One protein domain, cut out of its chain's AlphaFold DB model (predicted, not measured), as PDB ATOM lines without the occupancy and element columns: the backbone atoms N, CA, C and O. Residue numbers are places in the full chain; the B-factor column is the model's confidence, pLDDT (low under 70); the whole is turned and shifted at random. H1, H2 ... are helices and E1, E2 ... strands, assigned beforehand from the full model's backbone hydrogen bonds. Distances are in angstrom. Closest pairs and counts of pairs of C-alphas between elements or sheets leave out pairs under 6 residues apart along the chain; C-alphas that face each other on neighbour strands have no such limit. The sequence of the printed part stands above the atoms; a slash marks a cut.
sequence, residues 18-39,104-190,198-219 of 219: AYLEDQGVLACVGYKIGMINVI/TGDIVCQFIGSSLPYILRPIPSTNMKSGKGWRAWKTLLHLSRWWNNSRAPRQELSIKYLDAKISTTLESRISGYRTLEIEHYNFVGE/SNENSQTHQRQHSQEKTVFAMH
ATOM      1  N   ALA A  18     187.346 160.388 102.211       84.19
ATOM      2  CA  ALA A  18     187.972 160.775 100.959       84.19
ATOM      3  C   ALA A  18     188.788 162.045 101.200       84.19
ATOM      4  O   ALA A  18     188.266 163.029 101.717       84.19
ATOM      5  N   TYR A  19     190.066 162.024 100.826       81.25
ATOM      6  CA  TYR A  19     190.920 163.204 100.889       81.25
ATOM      7  C   TYR A  19     191.202 163.719  99.479       81.25
ATOM      8  O   TYR A  19     191.748 162.997  98.646       81.25
ATOM      9  N   LEU A  20     190.811 164.964  99.219       78.94
ATOM     10  CA  LEU A  20     191.068 165.680  97.975       78.94
ATOM     11  C   LEU A  20     192.227 166.647  98.200       78.94
ATOM     12  O   LEU A  20     192.029 167.828  98.482       78.94
ATOM     13  N   GLU A  21     193.447 166.124  98.098       71.69
ATOM     14  CA  GLU A  21     194.691 166.853  98.384       71.69
ATOM     15  C   GLU A  21     194.834 168.145  97.568       71.69
ATOM     16  O   GLU A  21     195.299 169.159  98.080       71.69
ATOM     17  N   ASP A  22     194.381 168.136  96.313       69.94
ATOM     18  CA  ASP A  22     194.426 169.285  95.409       69.94
ATOM     19  C   ASP A  22     193.466 170.417  95.796       69.94
ATOM     20  O   ASP A  22     193.621 171.534  95.307       69.94
ATOM     21  N   GLN A  23     192.487 170.126  96.653       73.06
ATOM     22  CA  GLN A  23     191.519 171.087  97.181       73.06
ATOM     23  C   GLN A  23     191.710 171.334  98.686       73.06
ATOM     24  O   GLN A  23     191.109 172.253  99.228       73.06
ATOM     25  N   GLY A  24     192.549 170.541  99.362       71.75
ATOM     26  CA  GLY A  24     192.719 170.590 100.814       71.75
ATOM     27  C   GLY A  24     191.478 170.145 101.593       71.75
ATOM     28  O   GLY A  24     191.304 170.566 102.728       71.75
ATOM     29  N   VAL A  25     190.617 169.314 100.992       79.62
ATOM     30  CA  VAL A  25     189.329 168.915 101.583       79.62
ATOM     31  C   VAL A  25     189.387 167.476 102.073       79.62
ATOM     32  O   VAL A  25     189.694 166.564 101.302       79.62
ATOM     33  N   LEU A  26     189.035 167.262 103.341       83.38
ATOM     34  CA  LEU A  26     188.839 165.935 103.921       83.38
ATOM     35  C   LEU A  26     187.347 165.688 104.136       83.38
ATOM     36  O   LEU A  26     186.710 166.347 104.953       83.38
ATOM     37  N   ALA A  27     186.796 164.715 103.420       87.88
ATOM     38  CA  ALA A  27     185.429 164.255 103.596       87.88
ATOM     39  C   ALA A  27     185.403 162.981 104.444       87.88
ATOM     40  O   ALA A  27     186.110 162.024 104.134       87.88
ATOM     41  N   CYS A  28     184.572 162.949 105.483       88.50
ATOM     42  CA  CYS A  28     184.390 161.787 106.354       88.50
ATOM     43  C   CYS A  28     182.911 161.413 106.444       88.50
ATOM     44  O   CYS A  28     182.059 162.286 106.569       88.50
ATOM     45  N   VAL A  29     182.597 160.119 106.426       89.31
ATOM     46  CA  VAL A  29     181.238 159.616 106.659       89.31
ATOM     47  C   VAL A  29     181.017 159.436 108.154       89.31
ATOM     48  O   VAL A  29     181.871 158.898 108.866       89.31
ATOM     49  N   GLY A  30     179.864 159.877 108.643       89.56
ATOM     50  CA  GLY A  30     179.552 159.838 110.063       89.56
ATOM     51  C   GLY A  30     178.077 160.032 110.369       89.56
ATOM     52  O   GLY A  30     177.227 159.989 109.483       89.56
ATOM     53  N   TYR A  31     177.820 160.302 111.643       89.19
ATOM     54  CA  TYR A  31     176.501 160.590 112.184       89.19
ATOM     55  C   TYR A  31     176.504 161.934 112.901       89.19
ATOM     56  O   TYR A  31     177.459 162.284 113.608       89.19
ATOM     57  N   LYS A  32     175.407 162.674 112.750       90.88
ATOM     58  CA  LYS A  32     175.159 163.914 113.480       90.88
ATOM     59  C   LYS A  32     174.601 163.582 114.862       90.88
ATOM     60  O   LYS A  32     173.488 163.079 114.983       90.88
ATOM     61  N   ILE A  33     175.359 163.887 115.911       88.19
ATOM     62  CA  ILE A  33     174.932 163.652 117.297       88.19
ATOM     63  C   ILE A  33     173.954 164.749 117.722       88.19
ATOM     64  O   ILE A  33     172.862 164.462 118.210       88.19
ATOM     65  N   GLY A  34     174.318 166.011 117.500       90.00
ATOM     66  CA  GLY A  34     173.488 167.144 117.894       90.00
ATOM     67  C   GLY A  34     174.101 168.484 117.523       90.00
ATOM     68  O   GLY A  34     175.252 168.566 117.108       90.00
ATOM     69  N   MET A  35     173.313 169.543 117.664       94.00
ATOM     70  CA  MET A  35     173.771 170.922 117.506       94.00
ATOM     71  C   MET A  35     173.950 171.539 118.888       94.00
ATOM     72  O   MET A  35     173.063 171.393 119.729       94.00
ATOM     73  N   ILE A  36     175.072 172.216 119.112       94.12
ATOM     74  CA  ILE A  36     175.366 172.947 120.342       94.12
ATOM     75  C   ILE A  36     174.340 174.066 120.513       94.12
ATOM     76  O   ILE A  36     174.204 174.930 119.646       94.12
ATOM     77  N   ASN A  37     173.633 174.047 121.637       92.88
ATOM     78  CA  ASN A  37     172.639 175.048 122.001       92.88
ATOM     79  C   ASN A  37     173.220 176.034 123.015       92.88
ATOM     80  O   ASN A  37     173.242 177.244 122.795       92.88
ATOM     81  N   VAL A  38     173.755 175.494 124.108       87.88
ATOM     82  CA  VAL A  38     174.257 176.265 125.245       87.88
ATOM     83  C   VAL A  38     175.718 175.919 125.481       87.88
ATOM     84  O   VAL A  38     176.114 174.761 125.376       87.88
ATOM     85  N   ILE A  39     176.519 176.931 125.810       85.88
ATOM     86  CA  ILE A  39     177.899 176.770 126.268       85.88
ATOM     87  C   ILE A  39     178.029 177.536 127.576       85.88
ATOM     88  O   ILE A  39     177.685 178.716 127.634       85.88
ATOM     89  N   THR A 104     177.664 178.298 119.797       93.88
ATOM     90  CA  THR A 104     176.273 177.879 119.571       93.88
ATOM     91  C   THR A 104     176.010 177.747 118.070       93.88
ATOM     92  O   THR A 104     176.422 178.602 117.287       93.88
ATOM     93  N   GLY A 105     175.339 176.667 117.672       94.19
ATOM     94  CA  GLY A 105     175.122 176.299 116.273       94.19
ATOM     95  C   GLY A 105     176.187 175.366 115.685       94.19
ATOM     96  O   GLY A 105     175.934 174.766 114.639       94.19
ATOM     97  N   ASP A 106     177.337 175.182 116.348       94.06
ATOM     98  CA  ASP A 106     178.299 174.146 115.955       94.06
ATOM     99  C   ASP A 106     177.676 172.747 116.115       94.06
ATOM    100  O   ASP A 106     176.782 172.517 116.933       94.06
ATOM    101  N   ILE A 107     178.143 171.791 115.321       94.31
ATOM    102  CA  ILE A 107     177.630 170.426 115.261       94.31
ATOM    103  C   ILE A 107     178.586 169.473 115.967       94.31
ATOM    104  O   ILE A 107     179.785 169.483 115.714       94.31
ATOM    105  N   VAL A 108     178.026 168.606 116.804       91.94
ATOM    106  CA  VAL A 108     178.683 167.422 117.351       91.94
ATOM    107  C   VAL A 108     178.454 166.258 116.389       91.94
ATOM    108  O   VAL A 108     177.304 165.947 116.057       91.94
ATOM    109  N   CYS A 109     179.516 165.590 115.950       90.31
ATOM    110  CA  CYS A 109     179.424 164.438 115.051       90.31
ATOM    111  C   CYS A 109     180.376 163.303 115.439       90.31
ATOM    112  O   CYS A 109     181.433 163.531 116.024       90.31
ATOM    113  N   GLN A 110     180.029 162.080 115.042       87.38
ATOM    114  CA  GLN A 110     180.888 160.901 115.156       87.38
ATOM    115  C   GLN A 110     181.221 160.377 113.762       87.38
ATOM    116  O   GLN A 110     180.320 159.991 113.019       87.38
ATOM    117  N   PHE A 111     182.506 160.313 113.410       85.69
ATOM    118  CA  PHE A 111     182.933 159.673 112.163       85.69
ATOM    119  C   PHE A 111     182.993 158.155 112.322       85.69
ATOM    120  O   PHE A 111     183.437 157.645 113.357       85.69
ATOM    121  N   ILE A 112     182.584 157.426 111.281       83.00
ATOM    122  CA  ILE A 112     182.625 155.962 111.279       83.00
ATOM    123  C   ILE A 112     184.086 155.504 111.311       83.00
ATOM    124  O   ILE A 112     184.863 155.775 110.396       83.00
ATOM    125  N   GLY A 113     184.445 154.757 112.355       73.94
ATOM    126  CA  GLY A 113     185.803 154.255 112.570       73.94
ATOM    127  C   GLY A 113     186.702 155.186 113.388       73.94
ATOM    128  O   GLY A 113     187.850 154.822 113.629       73.94
ATOM    129  N   SER A 114     186.198 156.341 113.835       72.19
ATOM    130  CA  SER A 114     186.857 157.122 114.884       72.19
ATOM    131  C   SER A 114     186.402 156.667 116.275       72.19
ATOM    132  O   SER A 114     185.255 156.264 116.452       72.19
ATOM    133  N   SER A 115     187.310 156.743 117.250       69.56
ATOM    134  CA  SER A 115     187.061 156.472 118.670       69.56
ATOM    135  C   SER A 115     186.535 157.684 119.444       69.56
ATOM    136  O   SER A 115     186.140 157.529 120.595       69.56
ATOM    137  N   LEU A 116     186.541 158.878 118.844       74.00
ATOM    138  CA  LEU A 116     186.136 160.123 119.499       74.00
ATOM    139  C   LEU A 116     185.125 160.903 118.647       74.00
ATOM    140  O   LEU A 116     185.190 160.833 117.414       74.00
ATOM    141  N   PRO A 117     184.224 161.671 119.280       85.00
ATOM    142  CA  PRO A 117     183.372 162.627 118.591       85.00
ATOM    143  C   PRO A 117     184.095 163.961 118.345       85.00
ATOM    144  O   PRO A 117     185.076 164.318 119.005       85.00
ATOM    145  N   TYR A 118     183.575 164.745 117.405       87.81
ATOM    146  CA  TYR A 118     184.176 165.992 116.927       87.81
ATOM    147  C   TYR A 118     183.168 167.136 116.883       87.81
ATOM    148  O   TYR A 118     181.965 166.916 116.752       87.81
ATOM    149  N   ILE A 119     183.690 168.362 116.946       90.12
ATOM    150  CA  ILE A 119     182.951 169.601 116.728       90.12
ATOM    151  C   ILE A 119     183.283 170.161 115.352       90.12
ATOM    152  O   ILE A 119     184.449 170.398 115.017       90.12
ATOM    153  N   LEU A 120     182.230 170.416 114.587       91.00
ATOM    154  CA  LEU A 120     182.271 170.987 113.254       91.00
ATOM    155  C   LEU A 120     181.439 172.266 113.201       91.00
ATOM    156  O   LEU A 120     180.318 172.305 113.700       91.00
ATOM    157  N   ARG A 121     181.956 173.305 112.552       90.81
ATOM    158  CA  ARG A 121     181.227 174.556 112.332       90.81
ATOM    159  C   ARG A 121     180.629 174.578 110.930       90.81
ATOM    160  O   ARG A 121     181.418 174.570 109.981       90.81
ATOM    161  N   PRO A 122     179.293 174.627 110.773       91.06
ATOM    162  CA  PRO A 122     178.665 174.706 109.459       91.06
ATOM    163  C   PRO A 122     179.194 175.892 108.658       91.06
ATOM    164  O   PRO A 122     179.328 177.000 109.185       91.06
ATOM    165  N   ILE A 123     179.475 175.675 107.376       85.75
ATOM    166  CA  ILE A 123     179.774 176.755 106.440       85.75
ATOM    167  C   ILE A 123     178.481 177.065 105.679       85.75
ATOM    168  O   ILE A 123     177.996 176.202 104.946       85.75
ATOM    169  N   PRO A 124     177.903 178.275 105.812       70.69
ATOM    170  CA  PRO A 124     176.745 178.649 105.014       70.69
ATOM    171  C   PRO A 124     177.104 178.583 103.531       70.69
ATOM    172  O   PRO A 124     178.142 179.108 103.124       70.69
ATOM    173  N   SER A 125     176.213 178.025 102.713       60.69
ATOM    174  CA  SER A 125     176.393 177.877 101.260       60.69
ATOM    175  C   SER A 125     176.708 179.210 100.558       60.69
ATOM    176  O   SER A 125     177.311 179.235  99.491       60.69
ATOM    177  N   THR A 126     176.328 180.334 101.173       49.09
ATOM    178  CA  THR A 126     176.538 181.709 100.692       49.09
ATOM    179  C   THR A 126     177.885 182.327 101.092       49.09
ATOM    180  O   THR A 126     178.280 183.341 100.519       49.09
ATOM    181  N   ASN A 127     178.604 181.741 102.055       50.97
ATOM    182  CA  ASN A 127     179.826 182.293 102.658       50.97
ATOM    183  C   ASN A 127     181.091 181.478 102.355       50.97
ATOM    184  O   ASN A 127     182.129 181.702 102.983       50.97
ATOM    185  N   MET A 128     181.053 180.586 101.361       53.97
ATOM    186  CA  MET A 128     182.246 179.913 100.833       53.97
ATOM    187  C   MET A 128     183.121 180.899 100.040       53.97
ATOM    188  O   MET A 128     183.255 180.829  98.827       53.97
ATOM    189  N   LYS A 129     183.715 181.867 100.746       43.50
ATOM    190  CA  LYS A 129     184.807 182.711 100.257       43.50
ATOM    191  C   LYS A 129     186.137 182.099 100.712       43.50
ATOM    192  O   LYS A 129     186.706 182.536 101.710       43.50
ATOM    193  N   SER A 130     186.592 181.066  99.999       50.47
ATOM    194  CA  SER A 130     187.862 180.979  99.242       50.47
ATOM    195  C   SER A 130     189.222 181.382  99.862       50.47
ATOM    196  O   SER A 130     190.269 180.907  99.439       50.47
ATOM    197  N   GLY A 131     189.284 182.200 100.914       40.72
ATOM    198  CA  GLY A 131     190.554 182.724 101.432       40.72
ATOM    199  C   GLY A 131     191.002 182.188 102.792       40.72
ATOM    200  O   GLY A 131     192.180 182.328 103.127       40.72
ATOM    201  N   LYS A 132     190.088 181.639 103.609       41.47
ATOM    202  CA  LYS A 132     190.344 181.396 105.046       41.47
ATOM    203  C   LYS A 132     190.185 179.949 105.535       41.47
ATOM    204  O   LYS A 132     190.808 179.645 106.549       41.47
ATOM    205  N   GLY A 133     189.448 179.078 104.834       40.09
ATOM    206  CA  GLY A 133     189.267 177.662 105.231       40.09
ATOM    207  C   GLY A 133     190.601 176.913 105.329       40.09
ATOM    208  O   GLY A 133     190.977 176.436 106.397       40.09
ATOM    209  N   TRP A 134     191.432 177.051 104.286       41.47
ATOM    210  CA  TRP A 134     192.748 176.406 104.171       41.47
ATOM    211  C   TRP A 134     193.727 176.651 105.338       41.47
ATOM    212  O   TRP A 134     194.678 175.888 105.516       41.47
ATOM    213  N   ARG A 135     193.563 177.737 106.115       41.31
ATOM    214  CA  ARG A 135     194.442 178.047 107.261       41.31
ATOM    215  C   ARG A 135     193.977 177.401 108.560       41.31
ATOM    216  O   ARG A 135     194.824 177.164 109.414       41.31
ATOM    217  N   ALA A 136     192.685 177.118 108.724       39.75
ATOM    218  CA  ALA A 136     192.143 176.611 109.986       39.75
ATOM    219  C   ALA A 136     192.638 175.183 110.289       39.75
ATOM    220  O   ALA A 136     193.005 174.882 111.425       39.75
ATOM    221  N   TRP A 137     192.793 174.350 109.254       42.06
ATOM    222  CA  TRP A 137     193.387 173.011 109.362       42.06
ATOM    223  C   TRP A 137     194.873 173.015 109.725       42.06
ATOM    224  O   TRP A 137     195.346 172.106 110.406       42.06
ATOM    225  N   LYS A 138     195.618 174.056 109.326       39.50
ATOM    226  CA  LYS A 138     197.061 174.169 109.603       39.50
ATOM    227  C   LYS A 138     197.389 174.344 111.083       39.50
ATOM    228  O   LYS A 138     198.529 174.102 111.467       39.50
ATOM    229  N   THR A 139     196.439 174.794 111.900       39.50
ATOM    230  CA  THR A 139     196.703 175.150 113.303       39.50
ATOM    231  C   THR A 139     196.317 174.044 114.289       39.50
ATOM    232  O   THR A 139     196.842 174.025 115.396       39.50
ATOM    233  N   LEU A 140     195.442 173.106 113.907       41.66
ATOM    234  CA  LEU A 140     194.797 172.186 114.859       41.66
ATOM    235  C   LEU A 140     195.412 170.783 114.953       41.66
ATOM    236  O   LEU A 140     195.029 170.016 115.833       41.66
ATOM    237  N   LEU A 141     196.382 170.434 114.108       40.50
ATOM    238  CA  LEU A 141     196.999 169.109 114.125       40.50
ATOM    239  C   LEU A 141     198.520 169.235 114.231       40.50
ATOM    240  O   LEU A 141     199.183 169.704 113.311       40.50
ATOM    241  N   HIS A 142     199.099 168.691 115.305       39.75
ATOM    242  CA  HIS A 142     200.533 168.375 115.411       39.75
ATOM    243  C   HIS A 142     200.991 167.299 114.391       39.75
ATOM    244  O   HIS A 142     202.037 166.672 114.552       39.75
ATOM    245  N   LEU A 143     200.217 167.054 113.327       42.97
ATOM    246  CA  LEU A 143     200.507 166.090 112.273       42.97
ATOM    247  C   LEU A 143     201.453 166.721 111.246       42.97
ATOM    248  O   LEU A 143     201.067 167.096 110.139       42.97
ATOM    249  N   SER A 144     202.733 166.774 111.603       34.06
ATOM    250  CA  SER A 144     203.851 167.181 110.740       34.06
ATOM    251  C   SER A 144     203.897 166.454 109.383       34.06
ATOM    252  O   SER A 144     204.464 166.976 108.427       34.06
ATOM    253  N   ARG A 145     203.237 165.293 109.245       35.78
ATOM    254  CA  ARG A 145     203.093 164.567 107.969       35.78
ATOM    255  C   ARG A 145     202.219 165.279 106.928       35.78
ATOM    256  O   ARG A 145     202.512 165.182 105.743       35.78
ATOM    257  N   TRP A 146     201.178 165.999 107.342       37.59
ATOM    258  CA  TRP A 146     200.255 166.681 106.417       37.59
ATOM    259  C   TRP A 146     200.697 168.105 106.072       37.59
ATOM    260  O   TRP A 146     200.369 168.617 104.999       37.59
ATOM    261  N   TRP A 147     201.509 168.701 106.951       35.50
ATOM    262  CA  TRP A 147     202.190 169.978 106.741       35.50
ATOM    263  C   TRP A 147     203.038 169.995 105.458       35.50
ATOM    264  O   TRP A 147     203.097 171.017 104.780       35.50
ATOM    265  N   ASN A 148     203.655 168.859 105.106       36.09
ATOM    266  CA  ASN A 148     204.604 168.765 103.991       36.09
ATOM    267  C   ASN A 148     203.977 168.401 102.634       36.09
ATOM    268  O   ASN A 148     204.590 168.684 101.605       36.09
ATOM    269  N   ASN A 149     202.777 167.810 102.612       39.28
ATOM    270  CA  ASN A 149     202.173 167.294 101.372       39.28
ATOM    271  C   ASN A 149     201.016 168.163 100.846       39.28
ATOM    272  O   ASN A 149     200.792 168.233  99.642       39.28
ATOM    273  N   SER A 150     200.342 168.920 101.714       41.81
ATOM    274  CA  SER A 150     199.171 169.715 101.321       41.81
ATOM    275  C   SER A 150     199.581 170.970 100.538       41.81
ATOM    276  O   SER A 150     200.139 171.922 101.096       41.81
ATOM    277  N   ARG A 151     199.310 170.989  99.230       47.25
ATOM    278  CA  ARG A 151     199.568 172.142  98.352       47.25
ATOM    279  C   ARG A 151     198.362 173.079  98.351       47.25
ATOM    280  O   ARG A 151     197.226 172.627  98.399       47.25
ATOM    281  N   ALA A 152     198.605 174.389  98.268       50.75
ATOM    282  CA  ALA A 152     197.526 175.342  98.013       50.75
ATOM    283  C   ALA A 152     196.797 174.947  96.709       50.75
ATOM    284  O   ALA A 152     197.489 174.601  95.739       50.75
ATOM    285  N   PRO A 153     195.451 174.992  96.663       54.53
ATOM    286  CA  PRO A 153     194.712 174.639  95.462       54.53
ATOM    287  C   PRO A 153     195.185 175.495  94.290       54.53
ATOM    288  O   PRO A 153     195.230 176.721  94.382       54.53
ATOM    289  N   ARG A 154     195.559 174.855  93.177       52.81
ATOM    290  CA  ARG A 154     195.943 175.576  91.949       52.81
ATOM    291  C   ARG A 154     194.745 176.281  91.313       52.81
ATOM    292  O   ARG A 154     194.920 177.287  90.635       52.81
ATOM    293  N   GLN A 155     193.550 175.736  91.534       63.22
ATOM    294  CA  GLN A 155     192.268 176.273  91.109       63.22
ATOM    295  C   GLN A 155     191.189 175.740  92.058       63.22
ATOM    296  O   GLN A 155     191.140 174.537  92.326       63.22
ATOM    297  N   GLU A 156     190.359 176.635  92.581       65.25
ATOM    298  CA  GLU A 156     189.262 176.287  93.481       65.25
ATOM    299  C   GLU A 156     188.078 175.761  92.659       65.25
ATOM    300  O   GLU A 156     187.602 176.429  91.736       65.25
ATOM    301  N   LEU A 157     187.640 174.535  92.945       69.69
ATOM    302  CA  LEU A 157     186.481 173.942  92.281       69.69
ATOM    303  C   LEU A 157     185.182 174.517  92.854       69.69
ATOM    304  O   LEU A 157     185.075 174.799  94.045       69.69
ATOM    305  N   SER A 158     184.144 174.629  92.019       81.06
ATOM    306  CA  SER A 158     182.802 174.915  92.542       81.06
ATOM    307  C   SER A 158     182.329 173.763  93.436       81.06
ATOM    308  O   SER A 158     182.632 172.607  93.134       81.06
ATOM    309  N   ILE A 159     181.490 174.063  94.432       79.62
ATOM    310  CA  ILE A 159     180.897 173.082  95.361       79.62
ATOM    311  C   ILE A 159     180.339 171.856  94.630       79.62
ATOM    312  O   ILE A 159     180.714 170.736  94.937       79.62
ATOM    313  N   LYS A 160     179.557 172.056  93.561       85.31
ATOM    314  CA  LYS A 160     178.972 170.948  92.783       85.31
ATOM    315  C   LYS A 160     180.018 169.981  92.217       85.31
ATOM    316  O   LYS A 160     179.780 168.779  92.155       85.31
ATOM    317  N   TYR A 161     181.162 170.504  91.776       85.50
ATOM    318  CA  TYR A 161     182.261 169.686  91.252       85.50
ATOM    319  C   TYR A 161     183.036 169.006  92.382       85.50
ATOM    320  O   TYR A 161     183.445 167.855  92.227       85.50
ATOM    321  N   LEU A 162     183.218 169.698  93.508       85.06
ATOM    322  CA  LEU A 162     183.834 169.136  94.705       85.06
ATOM    323  C   LEU A 162     183.007 167.956  95.233       85.06
ATOM    324  O   LEU A 162     183.548 166.865  95.396       85.06
ATOM    325  N   ASP A 163     181.699 168.144  95.392       89.62
ATOM    326  CA  ASP A 163     180.752 167.126  95.848       89.62
ATOM    327  C   ASP A 163     180.755 165.916  94.921       89.62
ATOM    328  O   ASP A 163     180.925 164.787  95.373       89.62
ATOM    329  N   ALA A 164     180.697 166.138  93.603       88.81
ATOM    330  CA  ALA A 164     180.792 165.057  92.629       88.81
ATOM    331  C   ALA A 164     182.102 164.254  92.768       88.81
ATOM    332  O   ALA A 164     182.091 163.022  92.661       88.81
ATOM    333  N   LYS A 165     183.231 164.926  93.037       88.69
ATOM    334  CA  LYS A 165     184.537 164.280  93.244       88.69
ATOM    335  C   LYS A 165     184.576 163.494  94.558       88.69
ATOM    336  O   LYS A 165     185.082 162.369  94.568       88.69
ATOM    337  N   ILE A 166     184.004 164.038  95.634       87.94
ATOM    338  CA  ILE A 166     183.856 163.360  96.929       87.94
ATOM    339  C   ILE A 166     182.990 162.108  96.767       87.94
ATOM    340  O   ILE A 166     183.457 161.013  97.078       87.94
ATOM    341  N   SER A 167     181.780 162.239  96.209       88.44
ATOM    342  CA  SER A 167     180.854 161.123  95.987       88.44
ATOM    343  C   SER A 167     181.486 160.021  95.143       88.44
ATOM    344  O   SER A 167     181.375 158.852  95.488       88.44
ATOM    345  N   THR A 168     182.187 160.376  94.061       87.75
ATOM    346  CA  THR A 168     182.863 159.394  93.197       87.75
ATOM    347  C   THR A 168     183.964 158.654  93.956       87.75
ATOM    348  O   THR A 168     184.081 157.433  93.855       87.75
ATOM    349  N   THR A 169     184.747 159.377  94.760       84.50
ATOM    350  CA  THR A 169     185.835 158.780  95.542       84.50
ATOM    351  C   THR A 169     185.288 157.837  96.614       84.50
ATOM    352  O   THR A 169     185.807 156.735  96.775       84.50
ATOM    353  N   LEU A 170     184.224 158.232  97.315       83.94
ATOM    354  CA  LEU A 170     183.583 157.410  98.342       83.94
ATOM    355  C   LEU A 170     182.853 156.192  97.754       83.94
ATOM    356  O   LEU A 170     183.014 155.092  98.274       83.94
ATOM    357  N   GLU A 171     182.124 156.352  96.645       82.25
ATOM    358  CA  GLU A 171     181.399 155.253  95.984       82.25
ATOM    359  C   GLU A 171     182.350 154.179  95.453       82.25
ATOM    360  O   GLU A 171     182.059 152.990  95.545       82.25
ATOM    361  N   SER A 172     183.529 154.581  94.958       74.75
ATOM    362  CA  SER A 172     184.559 153.623  94.530       74.75
ATOM    363  C   SER A 172     185.058 152.719  95.669       74.75
ATOM    364  O   SER A 172     185.668 151.685  95.405       74.75
ATOM    365  N   ARG A 173     184.801 153.101  96.931       72.88
ATOM    366  CA  ARG A 173     185.233 152.385  98.138       72.88
ATOM    367  C   ARG A 173     184.097 151.591  98.780       72.88
ATOM    368  O   ARG A 173     184.330 150.465  99.209       72.88
ATOM    369  N   ILE A 174     182.897 152.168  98.878       72.69
ATOM    370  CA  ILE A 174     181.714 151.535  99.479       72.69
ATOM    371  C   ILE A 174     180.478 151.915  98.665       72.69
ATOM    372  O   ILE A 174     180.139 153.091  98.542       72.69
ATOM    373  N   SER A 175     179.783 150.898  98.152       67.88
ATOM    374  CA  SER A 175     178.541 151.077  97.400       67.88
ATOM    375  C   SER A 175     177.445 151.713  98.265       67.88
ATOM    376  O   SER A 175     177.225 151.288  99.403       67.88
ATOM    377  N   GLY A 176     176.753 152.723  97.728       71.31
ATOM    378  CA  GLY A 176     175.661 153.431  98.410       71.31
ATOM    379  C   GLY A 176     176.072 154.729  99.115       71.31
ATOM    380  O   GLY A 176     175.234 155.364  99.751       71.31
ATOM    381  N   TYR A 177     177.333 155.156  99.001       77.94
ATOM    382  CA  TYR A 177     177.787 156.453  99.523       77.94
ATOM    383  C   TYR A 177     177.544 157.608  98.551       77.94
ATOM    384  O   TYR A 177     177.508 158.763  98.970       77.94
ATOM    385  N   ARG A 178     177.306 157.321  97.266       74.62
ATOM    386  CA  ARG A 178     177.024 158.331  96.239       74.62
ATOM    387  C   ARG A 178     175.792 159.188  96.530       74.62
ATOM    388  O   ARG A 178     175.749 160.329  96.084       74.62
ATOM    389  N   THR A 179     174.797 158.637  97.219       80.69
ATOM    390  CA  THR A 179     173.517 159.306  97.499       80.69
ATOM    391  C   THR A 179     173.475 159.995  98.857       80.69
ATOM    392  O   THR A 179     172.452 160.584  99.188       80.69
ATOM    393  N   LEU A 180     174.542 159.895  99.657       85.31
ATOM    394  CA  LEU A 180     174.589 160.558 100.955       85.31
ATOM    395  C   LEU A 180     174.676 162.071 100.771       85.31
ATOM    396  O   LEU A 180     175.389 162.561  99.892       85.31
ATOM    397  N   GLU A 181     173.975 162.800 101.633       89.12
ATOM    398  CA  GLU A 181     174.072 164.253 101.692       89.12
ATOM    399  C   GLU A 181     175.502 164.666 102.068       89.12
ATOM    400  O   GLU A 181     176.094 164.129 103.013       89.12
ATOM    401  N   ILE A 182     176.062 165.606 101.299       90.62
ATOM    402  CA  ILE A 182     177.365 166.212 101.564       90.62
ATOM    403  C   ILE A 182     177.124 167.585 102.173       90.62
ATOM    404  O   ILE A 182     176.559 168.476 101.543       90.62
ATOM    405  N   GLU A 183     177.591 167.756 103.402       91.44
ATOM    406  CA  GLU A 183     177.513 169.011 104.132       91.44
ATOM    407  C   GLU A 183     178.927 169.558 104.387       91.44
ATOM    408  O   GLU A 183     179.870 168.802 104.648       91.44
ATOM    409  N   HIS A 184     179.089 170.883 104.326       89.19
ATOM    410  CA  HIS A 184     180.396 171.539 104.420       89.19
ATOM    411  C   HIS A 184     180.647 172.214 105.763       89.19
ATOM    412  O   HIS A 184     179.813 172.966 106.276       89.19
ATOM    413  N   TYR A 185     181.850 172.002 106.292       86.88
ATOM    414  CA  TYR A 185     182.205 172.404 107.645       86.88
ATOM    415  C   TYR A 185     183.635 172.935 107.763       86.88
ATOM    416  O   TYR A 185     184.526 172.520 107.027       86.88
ATOM    417  N   ASN A 186     183.871 173.795 108.756       84.44
ATOM    418  CA  ASN A 186     185.208 173.993 109.316       84.44
ATOM    419  C   ASN A 186     185.389 173.048 110.508       84.44
ATOM    420  O   ASN A 186     184.487 172.914 111.341       84.44
ATOM    421  N   PHE A 187     186.564 172.443 110.636       82.38
ATOM    422  CA  PHE A 187     186.895 171.645 111.812       82.38
ATOM    423  C   PHE A 187     187.215 172.543 113.009       82.38
ATOM    424  O   PHE A 187     188.039 173.450 112.904       82.38
ATOM    425  N   VAL A 188     186.568 172.291 114.150       83.69
ATOM    426  CA  VAL A 188     186.822 173.032 115.397       83.69
ATOM    427  C   VAL A 188     187.726 172.228 116.327       83.69
ATOM    428  O   VAL A 188     188.675 172.778 116.880       83.69
ATOM    429  N   GLY A 189     187.454 170.932 116.503       78.06
ATOM    430  CA  GLY A 189     188.281 170.058 117.333       78.06
ATOM    431  C   GLY A 189     187.558 168.820 117.850       78.06
ATOM    432  O   GLY A 189     186.356 168.652 117.672       78.06
ATOM    433  N   GLU A 190     188.300 167.952 118.526       83.00
ATOM    434  CA  GLU A 190     187.763 166.782 119.231       83.00
ATOM    435  C   GLU A 190     186.918 167.204 120.438       83.00
ATOM    436  O   GLU A 190     187.257 168.171 121.125       83.00
ATOM    437  N   SER A 198     181.538 155.468 127.660       46.12
ATOM    438  CA  SER A 198     181.378 154.221 128.409       46.12
ATOM    439  C   SER A 198     181.449 153.032 127.446       46.12
ATOM    440  O   SER A 198     180.764 152.995 126.428       46.12
ATOM    441  N   ASN A 199     182.258 152.025 127.787       39.84
ATOM    442  CA  ASN A 199     182.374 150.743 127.071       39.84
ATOM    443  C   ASN A 199     181.080 149.888 127.110       39.84
ATOM    444  O   ASN A 199     181.129 148.669 126.934       39.84
ATOM    445  N   GLU A 200     179.910 150.484 127.357       41.31
ATOM    446  CA  GLU A 200     178.630 149.777 127.403       41.31
ATOM    447  C   GLU A 200     178.094 149.552 125.979       41.31
ATOM    448  O   GLU A 200     177.222 150.243 125.453       41.31
ATOM    449  N   ASN A 201     178.684 148.535 125.352       41.19
ATOM    450  CA  ASN A 201     178.537 148.049 123.979       41.19
ATOM    451  C   ASN A 201     177.129 147.566 123.551       41.19
ATOM    452  O   ASN A 201     177.020 146.563 122.851       41.19
ATOM    453  N   SER A 202     176.021 148.229 123.898       42.50
ATOM    454  CA  SER A 202     174.708 147.760 123.398       42.50
ATOM    455  C   SER A 202     173.710 148.836 122.978       42.50
ATOM    456  O   SER A 202     173.066 148.670 121.942       42.50
ATOM    457  N   GLN A 203     173.608 149.969 123.675       40.06
ATOM    458  CA  GLN A 203     172.570 150.964 123.356       40.06
ATOM    459  C   GLN A 203     173.057 152.087 122.425       40.06
ATOM    460  O   GLN A 203     172.303 152.566 121.572       40.06
ATOM    461  N   THR A 204     174.329 152.477 122.514       44.69
ATOM    462  CA  THR A 204     174.911 153.576 121.720       44.69
ATOM    463  C   THR A 204     175.060 153.201 120.243       44.69
ATOM    464  O   THR A 204     174.764 154.014 119.368       44.69
ATOM    465  N   HIS A 205     175.404 151.942 119.946       43.06
ATOM    466  CA  HIS A 205     175.419 151.420 118.575       43.06
ATOM    467  C   HIS A 205     174.015 151.375 117.954       43.06
ATOM    468  O   HIS A 205     173.854 151.750 116.794       43.06
ATOM    469  N   GLN A 206     172.975 151.008 118.714       41.91
ATOM    470  CA  GLN A 206     171.595 151.022 118.210       41.91
ATOM    471  C   GLN A 206     171.089 152.443 117.909       41.91
ATOM    472  O   GLN A 206     170.418 152.638 116.897       41.91
ATOM    473  N   ARG A 207     171.455 153.450 118.722       47.91
ATOM    474  CA  ARG A 207     171.131 154.863 118.436       47.91
ATOM    475  C   ARG A 207     171.874 155.417 117.215       47.91
ATOM    476  O   ARG A 207     171.322 156.259 116.518       47.91
ATOM    477  N   GLN A 208     173.091 154.949 116.935       50.31
ATOM    478  CA  GLN A 208     173.836 155.328 115.725       50.31
ATOM    479  C   GLN A 208     173.277 154.654 114.462       50.31
ATOM    480  O   GLN A 208     173.271 155.264 113.399       50.31
ATOM    481  N   HIS A 209     172.756 153.427 114.565       46.00
ATOM    482  CA  HIS A 209     172.144 152.720 113.432       46.00
ATOM    483  C   HIS A 209     170.813 153.325 112.955       46.00
ATOM    484  O   HIS A 209     170.435 153.085 111.810       46.00
ATOM    485  N   SER A 210     170.115 154.102 113.792       52.03
ATOM    486  CA  SER A 210     168.889 154.814 113.403       52.03
ATOM    487  C   SER A 210     169.130 156.236 112.886       52.03
ATOM    488  O   SER A 210     168.196 156.862 112.386       52.03
ATOM    489  N   GLN A 211     170.355 156.757 113.002       66.06
ATOM    490  CA  GLN A 211     170.712 158.067 112.474       66.06
ATOM    491  C   GLN A 211     171.128 157.961 111.008       66.06
ATOM    492  O   GLN A 211     171.909 157.091 110.617       66.06
ATOM    493  N   GLU A 212     170.603 158.874 110.195       81.69
ATOM    494  CA  GLU A 212     170.978 158.996 108.793       81.69
ATOM    495  C   GLU A 212     172.469 159.337 108.678       81.69
ATOM    496  O   GLU A 212     173.009 160.141 109.445       81.69
ATOM    497  N   LYS A 213     173.155 158.657 107.756       89.56
ATOM    498  CA  LYS A 213     174.573 158.901 107.495       89.56
ATOM    499  C   LYS A 213     174.717 160.190 106.700       89.56
ATOM    500  O   LYS A 213     173.996 160.402 105.732       89.56
ATOM    501  N   THR A 214     175.729 160.971 107.042       90.50
ATOM    502  CA  THR A 214     176.071 162.208 106.334       90.50
ATOM    503  C   THR A 214     177.549 162.187 105.970       90.50
ATOM    504  O   THR A 214     178.375 161.601 106.683       90.50
ATOM    505  N   VAL A 215     177.893 162.824 104.854       92.12
ATOM    506  CA  VAL A 215     179.278 163.101 104.478       92.12
ATOM    507  C   VAL A 215     179.636 164.502 104.966       92.12
ATOM    508  O   VAL A 215     179.083 165.501 104.519       92.12
ATOM    509  N   PHE A 216     180.604 164.576 105.872       90.69
ATOM    510  CA  PHE A 216     181.130 165.819 106.417       90.69
ATOM    511  C   PHE A 216     182.357 166.230 105.609       90.69
ATOM    512  O   PHE A 216     183.446 165.695 105.821       90.69
ATOM    513  N   ALA A 217     182.181 167.150 104.663       89.31
ATOM    514  CA  ALA A 217     183.253 167.709 103.849       89.31
ATOM    515  C   ALA A 217     183.894 168.893 104.572       89.31
ATOM    516  O   ALA A 217     183.288 169.957 104.723       89.31
ATOM    517  N   MET A 218     185.125 168.708 105.030       85.88
ATOM    518  CA  MET A 218     185.797 169.689 105.860       85.88
ATOM    519  C   MET A 218     186.895 170.436 105.096       85.88
ATOM    520  O   MET A 218     187.711 169.805 104.419       85.88
ATOM    521  N   HIS A 219     186.888 171.768 105.233       76.25
ATOM    522  CA  HIS A 219     187.736 172.738 104.515       76.25
ATOM    523  C   HIS A 219     188.695 173.482 105.427       76.25
ATOM    524  O   HIS A 219     188.305 173.697 106.600       76.25
TER     525      HIS A 219
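What this domain is: This is residues 18 to 39, 104 to 190 and 198 to 219 of the 219 residues of an uncharacterized protein of Botryotinia narcissicola (UniProt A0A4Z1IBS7). Look first for a small closed barrel of five strands, E2, E3, E4, E5 and E6, with the short strand E1 paired onto E2. The helix H3 crosses the outside of this barrel over E2, H1 packs on the outside near E5, H2 lies farther out beyond H1, and residues 198 to 206, with part of H4, stick out. The printed part has 131 residues with six named strands and four named helices, in the order E1 E2 E3 E4 H1 H2 H3 E5 H4 E6. The barrel is mixed and the class is mixed, helices and strands. The whole is compact, with a radius of gyration of the C-alphas of 15.3 A and spans of 47 by 37 by 32 A.

Where its parts are: Find C-alpha 25 at (189.329, 168.915, 101.583); from there E2, residues 25 to 39, runs 28.3 A and bends by 98 degrees at residue 29. E1 is residues 18 to 20, E3 is 107 to 111, and E4 is 117 to 122, 15.9 A long. E5, residues 182 to 190, is 20.5 A long and bends by 73 degrees at residue 186. E6, residues 213 to 218, is 15.7 A long and ends at C-alpha 218 at (185.797, 169.689, 105.860). H3, residues 159 to 171, begins at (180.897, 173.082, 95.361) and is 17.8 A long; H1 is residues 133 to 140, H2 144 to 147 and H4 203 to 209.

How they stand to each other: Go round the ring: E2 and E3 are antiparallel, with N 33 and O 108 at 2.8 A. The hairpin E3 and E4 has N 109 and O 118 at 2.9 A. E4 and E5 are antiparallel, N 121 and O 186 at 2.8 A. E5 and E6 are parallel, N 217 and O 183 at 2.8 A. E6 and E2 are antiparallel, N 28 and O 216 at 3.0 A, and close the barrel. E1 and E2 form a hairpin, N 18 and O 27 at 2.8 A. H3 lies outside the barrel, at a height over the sheet of 8.6 A, over E2 and only just across the strands, at 62 degrees to E2 on the local plane; its closest C-alpha pair with E1 is Leu 170 and Ala 18, 6.1 A. H1 lies outside too, height over the sheet 8.5 A, over none of the strands, but only just: 2 of its C-alphas fall on E5 and 2 on E6; its closest C-alpha pair with E5 is Gly 133 and Asn 186, 6.8 A. H2 is not on the barrel; it is close to H1 but not clearly touching, C-alphas 147 and 138 being 7.2 A apart. H4 is on the barrel, the closest C-alphas of H4 and E2 being those of Gln 208 and Tyr 31, 6.9 A. In H3 and H4 every O i to N i+4 pair is within hydrogen-bond range; in H1 0 of 4 are, against 3 of 5 O i to N i+3 pairs, and H2 is too short for an O i to N i+4 pair.

The domain as a whole: The C-alphas of Arg 154 and Glu 200, the two farthest apart, are 47.1 A apart. Residues 40 to 103 are not printed, with 7.0 A between C-alphas 39 and 104; nor are 191 to 197, with 16.8 A between C-alphas 190 and 198. Of the links printed whole, H2 to H3 is long. The mean pLDDT of the printed part is 70.5; look for values under 70 at residues 22, 115, 125 to 157, 175 and 198 to 211.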